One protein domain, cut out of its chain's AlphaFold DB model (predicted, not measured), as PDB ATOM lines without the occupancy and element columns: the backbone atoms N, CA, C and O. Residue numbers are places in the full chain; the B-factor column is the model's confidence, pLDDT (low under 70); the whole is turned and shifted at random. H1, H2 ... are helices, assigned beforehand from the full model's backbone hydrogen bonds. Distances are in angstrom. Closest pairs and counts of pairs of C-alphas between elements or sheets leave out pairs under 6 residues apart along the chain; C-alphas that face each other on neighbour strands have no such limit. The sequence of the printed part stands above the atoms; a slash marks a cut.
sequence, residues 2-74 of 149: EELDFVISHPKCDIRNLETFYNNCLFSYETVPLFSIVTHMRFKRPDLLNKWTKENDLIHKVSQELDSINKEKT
ATOM      1  N   GLU A   2       8.083  13.565  43.774       77.56
ATOM      2  CA  GLU A   2       7.620  14.898  44.197       77.56
ATOM      3  C   GLU A   2       6.919  15.687  43.077       77.56
ATOM      4  O   GLU A   2       5.875  16.283  43.310       77.56
ATOM      5  N   GLU A   3       7.419  15.617  41.839       78.25
ATOM      6  CA  GLU A   3       6.774  16.258  40.679       78.25
ATOM      7  C   GLU A   3       5.405  15.648  40.339       78.25
ATOM      8  O   GLU A   3       4.454  16.368  40.044       78.25
ATOM      9  N   LEU A   4       5.276  14.318  40.432       81.62
ATOM     10  CA  LEU A   4       3.993  13.637  40.250       81.62
ATOM     11  C   LEU A   4       3.014  14.034  41.362       81.62
ATOM     12  O   LEU A   4       1.855  14.313  41.068       81.62
ATOM     13  N   ASP A   5       3.484  14.096  42.615       82.75
ATOM     14  CA  ASP A   5       2.704  14.578  43.761       82.75
ATOM     15  C   ASP A   5       2.209  16.012  43.540       82.75
ATOM     16  O   ASP A   5       1.035  16.304  43.775       82.75
ATOM     17  N   PHE A   6       3.069  16.891  43.023       84.06
ATOM     18  CA  PHE A   6       2.696  18.256  42.676       84.06
ATOM     19  C   PHE A   6       1.555  18.281  41.649       84.06
ATOM     20  O   PHE A   6       0.526  18.910  41.901       84.06
ATOM     21  N   VAL A   7       1.675  17.531  40.549       82.19
ATOM     22  CA  VAL A   7       0.640  17.461  39.499       82.19
ATOM     23  C   VAL A   7      -0.695  16.947  40.056       82.19
ATOM     24  O   VAL A   7      -1.736  17.571  39.848       82.19
ATOM     25  N   ILE A   8      -0.682  15.846  40.811       85.12
ATOM     26  CA  ILE A   8      -1.912  15.150  41.243       85.12
ATOM     27  C   ILE A   8      -2.588  15.798  42.455       85.12
ATOM     28  O   ILE A   8      -3.760  15.522  42.736       85.12
ATOM     29  N   SER A   9      -1.855  16.648  43.182       84.38
ATOM     30  CA  SER A   9      -2.385  17.454  44.282       84.38
ATOM     31  C   SER A   9      -3.262  18.611  43.797       84.38
ATOM     32  O   SER A   9      -4.079  19.127  44.560       84.38
ATOM     33  N   HIS A  10      -3.150  18.996  42.519       83.31
ATOM     34  CA  HIS A  10      -3.956  20.073  41.970       83.31
ATOM     35  C   HIS A  10      -5.436  19.640  41.864       83.31
ATOM     36  O   HIS A  10      -5.751  18.622  41.239       83.31
ATOM     37  N   PRO A  11      -6.394  20.414  42.409       79.19
ATOM     38  CA  PRO A  11      -7.800  20.003  42.498       79.19
ATOM     39  C   PRO A  11      -8.485  19.847  41.132       79.19
ATOM     40  O   PRO A  11      -9.458  19.110  41.011       79.19
ATOM     41  N   LYS A  12      -7.966  20.518  40.097       83.62
ATOM     42  CA  LYS A  12      -8.433  20.389  38.705       83.62
ATOM     43  C   LYS A  12      -7.634  19.381  37.869       83.62
ATOM     44  O   LYS A  12      -7.819  19.358  36.661       83.62
ATOM     45  N   CYS A  13      -6.726  18.615  38.475       85.00
ATOM     46  CA  CYS A  13      -5.947  17.621  37.743       85.00
ATOM     47  C   CYS A  13      -6.882  16.588  37.104       85.00
ATOM     48  O   CYS A  13      -7.696  15.966  37.795       85.00
ATOM     49  N   ASP A  14      -6.726  16.390  35.800       87.00
ATOM     50  CA  ASP A  14      -7.414  15.370  35.021       87.00
ATOM     51  C   ASP A  14      -6.416  14.422  34.327       87.00
ATOM     52  O   ASP A  14      -5.207  14.458  34.569       87.00
ATOM     53  N   ILE A  15      -6.933  13.528  33.484       87.31
ATOM     54  CA  ILE A  15      -6.128  12.520  32.776       87.31
ATOM     55  C   ILE A  15      -5.190  13.173  31.759       87.31
ATOM     56  O   ILE A  15      -4.082  12.688  31.557       87.31
ATOM     57  N   ARG A  16      -5.570  14.305  31.154       86.38
ATOM     58  CA  ARG A  16      -4.725  14.997  30.170       86.38
ATOM     59  C   ARG A  16      -3.479  15.566  30.831       86.38
ATOM     60  O   ARG A  16      -2.402  15.525  30.239       86.38
ATOM     61  N   ASN A  17      -3.605  16.060  32.063       87.88
ATOM     62  CA  ASN A  17      -2.448  16.486  32.849       87.88
ATOM     63  C   ASN A  17      -1.504  15.309  33.145       87.88
ATOM     64  O   ASN A  17      -0.290  15.464  33.026       87.88
ATOM     65  N   LEU A  18      -2.056  14.138  33.479       84.69
ATOM     66  CA  LEU A  18      -1.281  12.920  33.744       84.69
ATOM     67  C   LEU A  18      -0.565  12.398  32.501       84.69
ATOM     68  O   LEU A  18       0.619  12.090  32.569       84.69
ATOM     69  N   GLU A  19      -1.257  12.363  31.365       84.75
ATOM     70  CA  GLU A  19      -0.672  12.022  30.067       84.75
ATOM     71  C   GLU A  19       0.442  12.993  29.690       84.75
ATOM     72  O   GLU A  19       1.511  12.584  29.249       84.75
ATOM     73  N   THR A  20       0.235  14.291  29.909       86.50
ATOM     74  CA  THR A  20       1.266  15.299  29.634       86.50
ATOM     75  C   THR A  20       2.493  15.073  30.514       86.50
ATOM     76  O   THR A  20       3.612  15.065  30.012       86.50
ATOM     77  N   PHE A  21       2.300  14.831  31.815       84.62
ATOM     78  CA  PHE A  21       3.392  14.499  32.730       84.62
ATOM     79  C   PHE A  21       4.132  13.231  32.282       84.62
ATOM     80  O   PHE A  21       5.353  13.241  32.159       84.62
ATOM     81  N   TYR A  22       3.396  12.164  31.972       83.38
ATOM     82  CA  TYR A  22       3.960  10.895  31.527       83.38
ATOM     83  C   TYR A  22       4.771  11.030  30.230       83.38
ATOM     84  O   TYR A  22       5.912  10.573  30.168       83.38
ATOM     85  N   ASN A  23       4.224  11.710  29.223       83.56
ATOM     86  CA  ASN A  23       4.907  11.940  27.951       83.56
ATOM     87  C   ASN A  23       6.144  12.834  28.120       83.56
ATOM     88  O   ASN A  23       7.180  12.571  27.514       83.56
ATOM     89  N   ASN A  24       6.082  13.836  29.001       84.12
ATOM     90  CA  ASN A  24       7.252  14.643  29.346       84.12
ATOM     91  C   ASN A  24       8.336  13.801  30.030       84.12
ATOM     92  O   ASN A  24       9.518  13.979  29.732       84.12
ATOM     93  N   CYS A  25       7.957  12.860  30.901       80.62
ATOM     94  CA  CYS A  25       8.906  11.920  31.489       80.62
ATOM     95  C   CYS A  25       9.545  11.017  30.425       80.62
ATOM     96  O   CYS A  25      10.759  10.847  30.449       80.62
ATOM     97  N   LEU A  26       8.766  10.482  29.478       78.12
ATOM     98  CA  LEU A  26       9.297   9.667  28.374       78.12
ATOM     99  C   LEU A  26      10.277  10.443  27.490       78.12
ATOM    100  O   LEU A  26      11.230   9.868  26.979       78.12
ATOM    101  N   PHE A  27      10.030  11.737  27.293       80.12
ATOM    102  CA  PHE A  27      10.893  12.583  26.476       80.12
ATOM    103  C   PHE A  27      12.179  12.993  27.208       80.12
ATOM    104  O   PHE A  27      13.230  13.130  26.589       80.12
ATOM    105  N   SER A  28      12.091  13.209  28.522       77.62
ATOM    106  CA  SER A  28      13.189  13.769  29.319       77.62
ATOM    107  C   SER A  28      14.116  12.710  29.913       77.62
ATOM    108  O   SER A  28      15.255  13.025  30.251       77.62
ATOM    109  N   TYR A  29      13.640  11.473  30.068       78.44
ATOM    110  CA  TYR A  29      14.370  10.410  30.750       78.44
ATOM    111  C   TYR A  29      14.506   9.169  29.871       78.44
ATOM    112  O   TYR A  29      13.565   8.752  29.205       78.44
ATOM    113  N   GLU A  30      15.675   8.532  29.939       74.06
ATOM    114  CA  GLU A  30      15.971   7.283  29.222       74.06
ATOM    115  C   GLU A  30      15.064   6.124  29.670       74.06
ATOM    116  O   GLU A  30      14.742   5.230  28.891       74.06
ATOM    117  N   THR A  31      14.606   6.155  30.925       75.62
ATOM    118  CA  THR A  31      13.628   5.204  31.460       75.62
ATOM    119  C   THR A  31      12.599   5.913  32.332       75.62
ATOM    120  O   THR A  31      12.920   6.830  33.089       75.62
ATOM    121  N   VAL A  32      11.343   5.462  32.254       78.06
ATOM    122  CA  VAL A  32      10.251   5.954  33.102       78.06
ATOM    123  C   VAL A  32       9.821   4.842  34.058       78.06
ATOM    124  O   VAL A  32       9.423   3.768  33.599       78.06
ATOM    125  N   PRO A  33       9.851   5.064  35.387       81.31
ATOM    126  CA  PRO A  33       9.488   4.045  36.366       81.31
ATOM    127  C   PRO A  33       7.959   3.910  36.478       81.31
ATOM    128  O   PRO A  33       7.347   4.284  37.480       81.31
ATOM    129  N   LEU A  34       7.331   3.361  35.435       85.00
ATOM    130  CA  LEU A  34       5.878   3.200  35.304       85.00
ATOM    131  C   LEU A  34       5.239   2.503  36.509       85.00
ATOM    132  O   LEU A  34       4.237   2.978  37.040       85.00
ATOM    133  N   PHE A  35       5.855   1.429  37.000       83.69
ATOM    134  CA  PHE A  35       5.397   0.727  38.198       83.69
ATOM    135  C   PHE A  35       5.348   1.637  39.428       83.69
ATOM    136  O   PHE A  35       4.385   1.581  40.191       83.69
ATOM    137  N   SER A  36       6.345   2.504  39.619       82.81
ATOM    138  CA  SER A  36       6.378   3.460  40.731       82.81
ATOM    139  C   SER A  36       5.301   4.534  40.582       82.81
ATOM    140  O   SER A  36       4.623   4.844  41.558       82.81
ATOM    141  N   ILE A  37       5.095   5.051  39.365       86.62
ATOM    142  CA  ILE A  37       4.050   6.040  39.062       86.62
ATOM    143  C   ILE A  37       2.664   5.451  39.348       86.62
ATOM    144  O   ILE A  37       1.896   6.029  40.117       86.62
ATOM    145  N   VAL A  38       2.362   4.274  38.792       86.44
ATOM    146  CA  VAL A  38       1.064   3.605  38.962       86.44
ATOM    147  C   VAL A  38       0.836   3.214  40.422       86.44
ATOM    148  O   VAL A  38      -0.247   3.453  40.960       86.44
ATOM    149  N   THR A  39       1.859   2.688  41.103       84.06
ATOM    150  CA  THR A  39       1.775   2.347  42.532       84.06
ATOM    151  C   THR A  39       1.447   3.577  43.371       84.06
ATOM    152  O   THR A  39       0.541   3.541  44.198       84.06
ATOM    153  N   HIS A  40       2.136   4.691  43.148       84.31
ATOM    154  CA  HIS A  40       1.921   5.921  43.909       84.31
ATOM    155  C   HIS A  40       0.556   6.553  43.642       84.31
ATOM    156  O   HIS A  40      -0.140   6.946  44.579       84.31
ATOM    157  N   MET A  41       0.128   6.565  42.379       85.88
ATOM    158  CA  MET A  41      -1.207   7.011  41.975       85.88
ATOM    159  C   MET A  41      -2.311   6.192  42.643       85.88
ATOM    160  O   MET A  41      -3.289   6.763  43.123       85.88
ATOM    161  N   ARG A  42      -2.131   4.871  42.751       85.50
ATOM    162  CA  ARG A  42      -3.071   3.978  43.442       85.50
ATOM    163  C   ARG A  42      -3.282   4.375  44.904       85.50
ATOM    164  O   ARG A  42      -4.398   4.257  45.401       85.50
ATOM    165  N   PHE A  43      -2.237   4.848  45.585       83.50
ATOM    166  CA  PHE A  43      -2.328   5.281  46.982       83.50
ATOM    167  C   PHE A  43      -2.883   6.700  47.143       83.50
ATOM    168  O   PHE A  43      -3.627   6.954  48.087       83.50
ATOM    169  N   LYS A  44      -2.513   7.632  46.258       85.31
ATOM    170  CA  LYS A  44      -2.826   9.063  46.415       85.31
ATOM    171  C   LYS A  44      -4.131   9.490  45.745       85.31
ATOM    172  O   LYS A  44      -4.878  10.278  46.320       85.31
ATOM    173  N   ARG A  45      -4.392   9.009  44.526       84.69
ATOM    174  CA  ARG A  45      -5.529   9.394  43.671       84.69
ATOM    175  C   ARG A  45      -6.053   8.185  42.877       84.69
ATOM    176  O   ARG A  45      -5.970   8.166  41.644       84.69
ATOM    177  N   PRO A  46      -6.594   7.152  43.556       86.12
ATOM    178  CA  PRO A  46      -7.117   5.954  42.890       86.12
ATOM    179  C   PRO A  46      -8.272   6.267  41.926       86.12
ATOM    180  O   PRO A  46      -8.475   5.556  40.944       86.12
ATOM    181  N   ASP A  47      -9.007   7.353  42.174       88.12
ATOM    182  CA  ASP A  47     -10.045   7.882  41.293       88.12
ATOM    183  C   ASP A  47      -9.500   8.255  39.908       88.12
ATOM    184  O   ASP A  47     -10.102   7.900  38.894       88.12
ATOM    185  N   LEU A  48      -8.352   8.939  39.860       88.69
ATOM    186  CA  LEU A  48      -7.705   9.333  38.612       88.69
ATOM    187  C   LEU A  48      -7.059   8.140  37.921       88.69
ATOM    188  O   LEU A  48      -7.211   8.003  36.709       88.69
ATOM    189  N   LEU A  49      -6.408   7.254  38.681       89.75
ATOM    190  CA  LEU A  49      -5.808   6.045  38.119       89.75
ATOM    191  C   LEU A  49      -6.858   5.183  37.407       89.75
ATOM    192  O   LEU A  49      -6.645   4.796  36.266       89.75
ATOM    193  N   ASN A  50      -8.020   4.961  38.030       88.81
ATOM    194  CA  ASN A  50      -9.106   4.177  37.433       88.81
ATOM    195  C   ASN A  50      -9.621   4.759  36.112       88.81
ATOM    196  O   ASN A  50     -10.068   4.013  35.239       88.81
ATOM    197  N   LYS A  51      -9.620   6.088  35.965       90.62
ATOM    198  CA  LYS A  51      -9.991   6.717  34.696       90.62
ATOM    199  C   LYS A  51      -8.864   6.581  33.677       90.62
ATOM    200  O   LYS A  51      -9.116   6.183  32.549       90.62
ATOM    201  N   TRP A  52      -7.625   6.816  34.101       91.44
ATOM    202  CA  TRP A  52      -6.452   6.716  33.240       91.44
ATOM    203  C   TRP A  52      -6.272   5.305  32.661       91.44
ATOM    204  O   TRP A  52      -6.057   5.156  31.465       91.44
ATOM    205  N   THR A  53      -6.503   4.257  33.458       91.06
ATOM    206  CA  THR A  53      -6.476   2.857  32.995       91.06
ATOM    207  C   THR A  53      -7.564   2.504  31.977       91.06
ATOM    208  O   THR A  53      -7.520   1.417  31.418       91.06
ATOM    209  N   LYS A  54      -8.583   3.351  31.779       89.62
ATOM    210  CA  LYS A  54      -9.601   3.156  30.731       89.62
ATOM    211  C   LYS A  54      -9.229   3.847  29.422       89.62
ATOM    212  O   LYS A  54      -9.780   3.493  28.389       89.62
ATOM    213  N   GLU A  55      -8.347   4.840  29.488       89.44
ATOM    214  CA  GLU A  55      -7.941   5.666  28.347       89.44
ATOM    215  C   GLU A  55      -6.528   5.323  27.845       89.44
ATOM    216  O   GLU A  55      -6.203   5.629  26.703       89.44
ATOM    217  N   ASN A  56      -5.702   4.659  28.663       88.75
ATOM    218  CA  ASN A  56      -4.337   4.267  28.320       88.75
ATOM    219  C   ASN A  56      -4.092   2.766  28.572       88.75
ATOM    220  O   ASN A  56      -3.995   2.311  29.718       88.75
ATOM    221  N   ASP A  57      -3.930   2.010  27.481       88.44
ATOM    222  CA  ASP A  57      -3.721   0.554  27.492       88.44
ATOM    223  C   ASP A  57      -2.433   0.123  28.205       88.44
ATOM    224  O   ASP A  57      -2.385  -0.942  28.822       88.44
ATOM    225  N   LEU A  58      -1.369   0.927  28.136       87.88
ATOM    226  CA  LEU A  58      -0.106   0.610  28.800       87.88
ATOM    227  C   LEU A  58      -0.256   0.731  30.317       87.88
ATOM    228  O   LEU A  58       0.136  -0.170  31.054       87.88
ATOM    229  N   ILE A  59      -0.888   1.808  30.784       89.81
ATOM    230  CA  ILE A  59      -1.189   2.010  32.205       89.81
ATOM    231  C   ILE A  59      -2.160   0.940  32.711       89.81
ATOM    232  O   ILE A  59      -1.997   0.443  33.827       89.81
ATOM    233  N   HIS A  60      -3.121   0.523  31.881       89.69
ATOM    234  CA  HIS A  60      -3.993  -0.610  32.177       89.69
ATOM    235  C   HIS A  60      -3.202  -1.902  32.417       89.69
ATOM    236  O   HIS A  60      -3.361  -2.530  33.465       89.69
ATOM    237  N   LYS A  61      -2.310  -2.270  31.487       88.50
ATOM    238  CA  LYS A  61      -1.463  -3.469  31.598       88.50
ATOM    239  C   LYS A  61      -0.570  -3.424  32.834       88.50
ATOM    240  O   LYS A  61      -0.583  -4.366  33.617       88.50
ATOM    241  N   VAL A  62       0.109  -2.303  33.081       88.12
ATOM    242  CA  VAL A  62       0.956  -2.123  34.275       88.12
ATOM    243  C   VAL A  62       0.134  -2.238  35.565       88.12
ATOM    244  O   VAL A  62       0.587  -2.839  36.538       88.12
ATOM    245  N   SER A  63      -1.097  -1.712  35.589       86.88
ATOM    246  CA  SER A  63      -1.997  -1.869  36.738       86.88
ATOM    247  C   SER A  63      -2.413  -3.328  36.954       86.88
ATOM    248  O   SER A  63      -2.440  -3.784  38.096       86.88
ATOM    249  N   GLN A  64      -2.710  -4.072  35.883       87.00
ATOM    250  CA  GLN A  64      -3.038  -5.498  35.967       87.00
ATOM    251  C   GLN A  64      -1.842  -6.346  36.405       87.00
ATOM    252  O   GLN A  64      -2.002  -7.249  37.222       87.00
ATOM    253  N   GLU A  65      -0.642  -6.053  35.906       85.25
ATOM    254  CA  GLU A  65       0.594  -6.710  36.332       85.25
ATOM    255  C   GLU A  65       0.869  -6.444  37.813       85.25
ATOM    256  O   GLU A  65       1.136  -7.379  38.564       85.25
ATOM    257  N   LEU A  66       0.697  -5.201  38.276       81.06
ATOM    258  CA  LEU A  66       0.763  -4.867  39.700       81.06
ATOM    259  C   LEU A  66      -0.275  -5.622  40.524       81.06
ATOM    260  O   LEU A  66       0.036  -6.064  41.625       81.06
ATOM    261  N   ASP A  67      -1.502  -5.765  40.029       76.56
ATOM    262  CA  ASP A  67      -2.524  -6.552  40.711       76.56
ATOM    263  C   ASP A  67      -2.186  -8.038  40.732       76.56
ATOM    264  O   ASP A  67      -2.450  -8.676  41.741       76.56
ATOM    265  N   SER A  68      -1.570  -8.587  39.689       72.50
ATOM    266  CA  SER A  68      -1.095  -9.975  39.660       72.50
ATOM    267  C   SER A  68       0.066 -10.192  40.634       72.50
ATOM    268  O   SER A  68      -0.009 -11.093  41.463       72.50
ATOM    269  N   ILE A  69       1.063  -9.300  40.653       70.88
ATOM    270  CA  ILE A  69       2.177  -9.313  41.622       70.88
ATOM    271  C   ILE A  69       1.648  -9.158  43.055       70.88
ATOM    272  O   ILE A  69       2.097  -9.826  43.991       70.88
ATOM    273  N   ASN A  70       0.668  -8.275  43.251       59.47
ATOM    274  CA  ASN A  70       0.040  -8.093  44.549       59.47
ATOM    275  C   ASN A  70      -0.835  -9.286  44.917       59.47
ATOM    276  O   ASN A  70      -0.840  -9.624  46.092       59.47
ATOM    277  N   LYS A  71      -1.522  -9.943  43.974       52.25
ATOM    278  CA  LYS A  71      -2.298 -11.180  44.180       52.25
ATOM    279  C   LYS A  71      -1.405 -12.374  44.487       52.25
ATOM    280  O   LYS A  71      -1.785 -13.176  45.324       52.25
ATOM    281  N   GLU A  72      -0.199 -12.454  43.936       49.88
ATOM    282  CA  GLU A  72       0.808 -13.432  44.372       49.88
ATOM    283  C   GLU A  72       1.280 -13.144  45.808       49.88
ATOM    284  O   GLU A  72       1.464 -14.065  46.603       49.88
ATOM    285  N   LYS A  73       1.354 -11.865  46.209       49.06
ATOM    286  CA  LYS A  73       1.587 -11.451  47.611       49.06
ATOM    287  C   LYS A  73       0.339 -11.501  48.513       49.06
ATOM    288  O   LYS A  73       0.479 -11.468  49.736       49.06
ATOM    289  N   THR A  74      -0.862 -11.574  47.935       41.56
ATOM    290  CA  THR A  74      -2.182 -11.660  48.592       41.56
ATOM    291  C   THR A  74      -2.935 -12.915  48.166       41.56
ATOM    292  O   THR A  74      -4.166 -12.924  48.110       41.56
TER     293      THR A  74
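This is residues 2 to 74 of the 149 residues of an uncharacterized protein of Paenibacillus illinoisensis (UniProt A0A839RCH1). Two helical hairpins, H1 with H2 and then H3 with H4, meet only loosely, and H5 crosses H3 on the side away from H1 and H2. Residues 67 to 74, of which 67 to 73 belong to H5, stick out, and so do residues 26 to 31, of which 26 to 28 belong to H2. The printed part has 73 residues with five named helices, H1 to H5 in chain order, and no named strand, so its class is all helix. It is compact, with a radius of gyration of the C-alphas of 12.1 A and spans of 33 by 29 by 23 A.

Find C-alpha 2 at (7.620, 14.898, 44.197), where H1, residues 2 to 9, begins. H2, residues 15 to 28, runs 19.7 A to C-alpha 28 at (13.189, 13.769, 29.319). H3 is residues 34 to 44, 15.3 A, and H4 residues 46 to 55, 14.6 A. H5, residues 57 to 73, runs 24.0 A to C-alpha 73 at (1.587, -11.451, 47.611).

Look first at the hairpin of H1 and H2, which touch at a shallow tilt of 14 degrees, opposite ways, closest at the C-alphas of Val 7 and Asn 17, 7.4 A. H2 and H3 are apart. H1 and H3 are close but not clearly touching, the C-alphas of Leu 4 and Ile 37 being closest at 7.7 A. H4 is the hub, touching three helices. With residue 15 alone, H2 only just touches H4, with 3 pairs of C-alphas within 8 A; the closest are those of Ile 15 and Trp 52, 5.8 A. H3 and H4, a hairpin, touch at a steep tilt of 44 degrees, closest at the C-alphas of Met 41 and Leu 49, 6.1 A. H5 touches H3 with residues 59 to 66 alone, about perpendicular at 76 degrees, the C-alphas of Phe 35 and Val 62 being closest at 6.6 A. H4 and H5 touch only at the corner, closest at the C-alphas of Thr 53 and His 60, 4.3 A. Every O i to N i+4 pair is within hydrogen-bond range in H1, H2, H3 and H5, and 5 of 6 are in H4.

The C-alphas of Lys 12 and Glu 72 are the two farthest apart, 35.5 A. The printed part has no cut, and its four links are tight. Look at residues 70 to 74 for pLDDT under 70; the mean of the printed part is 81.9.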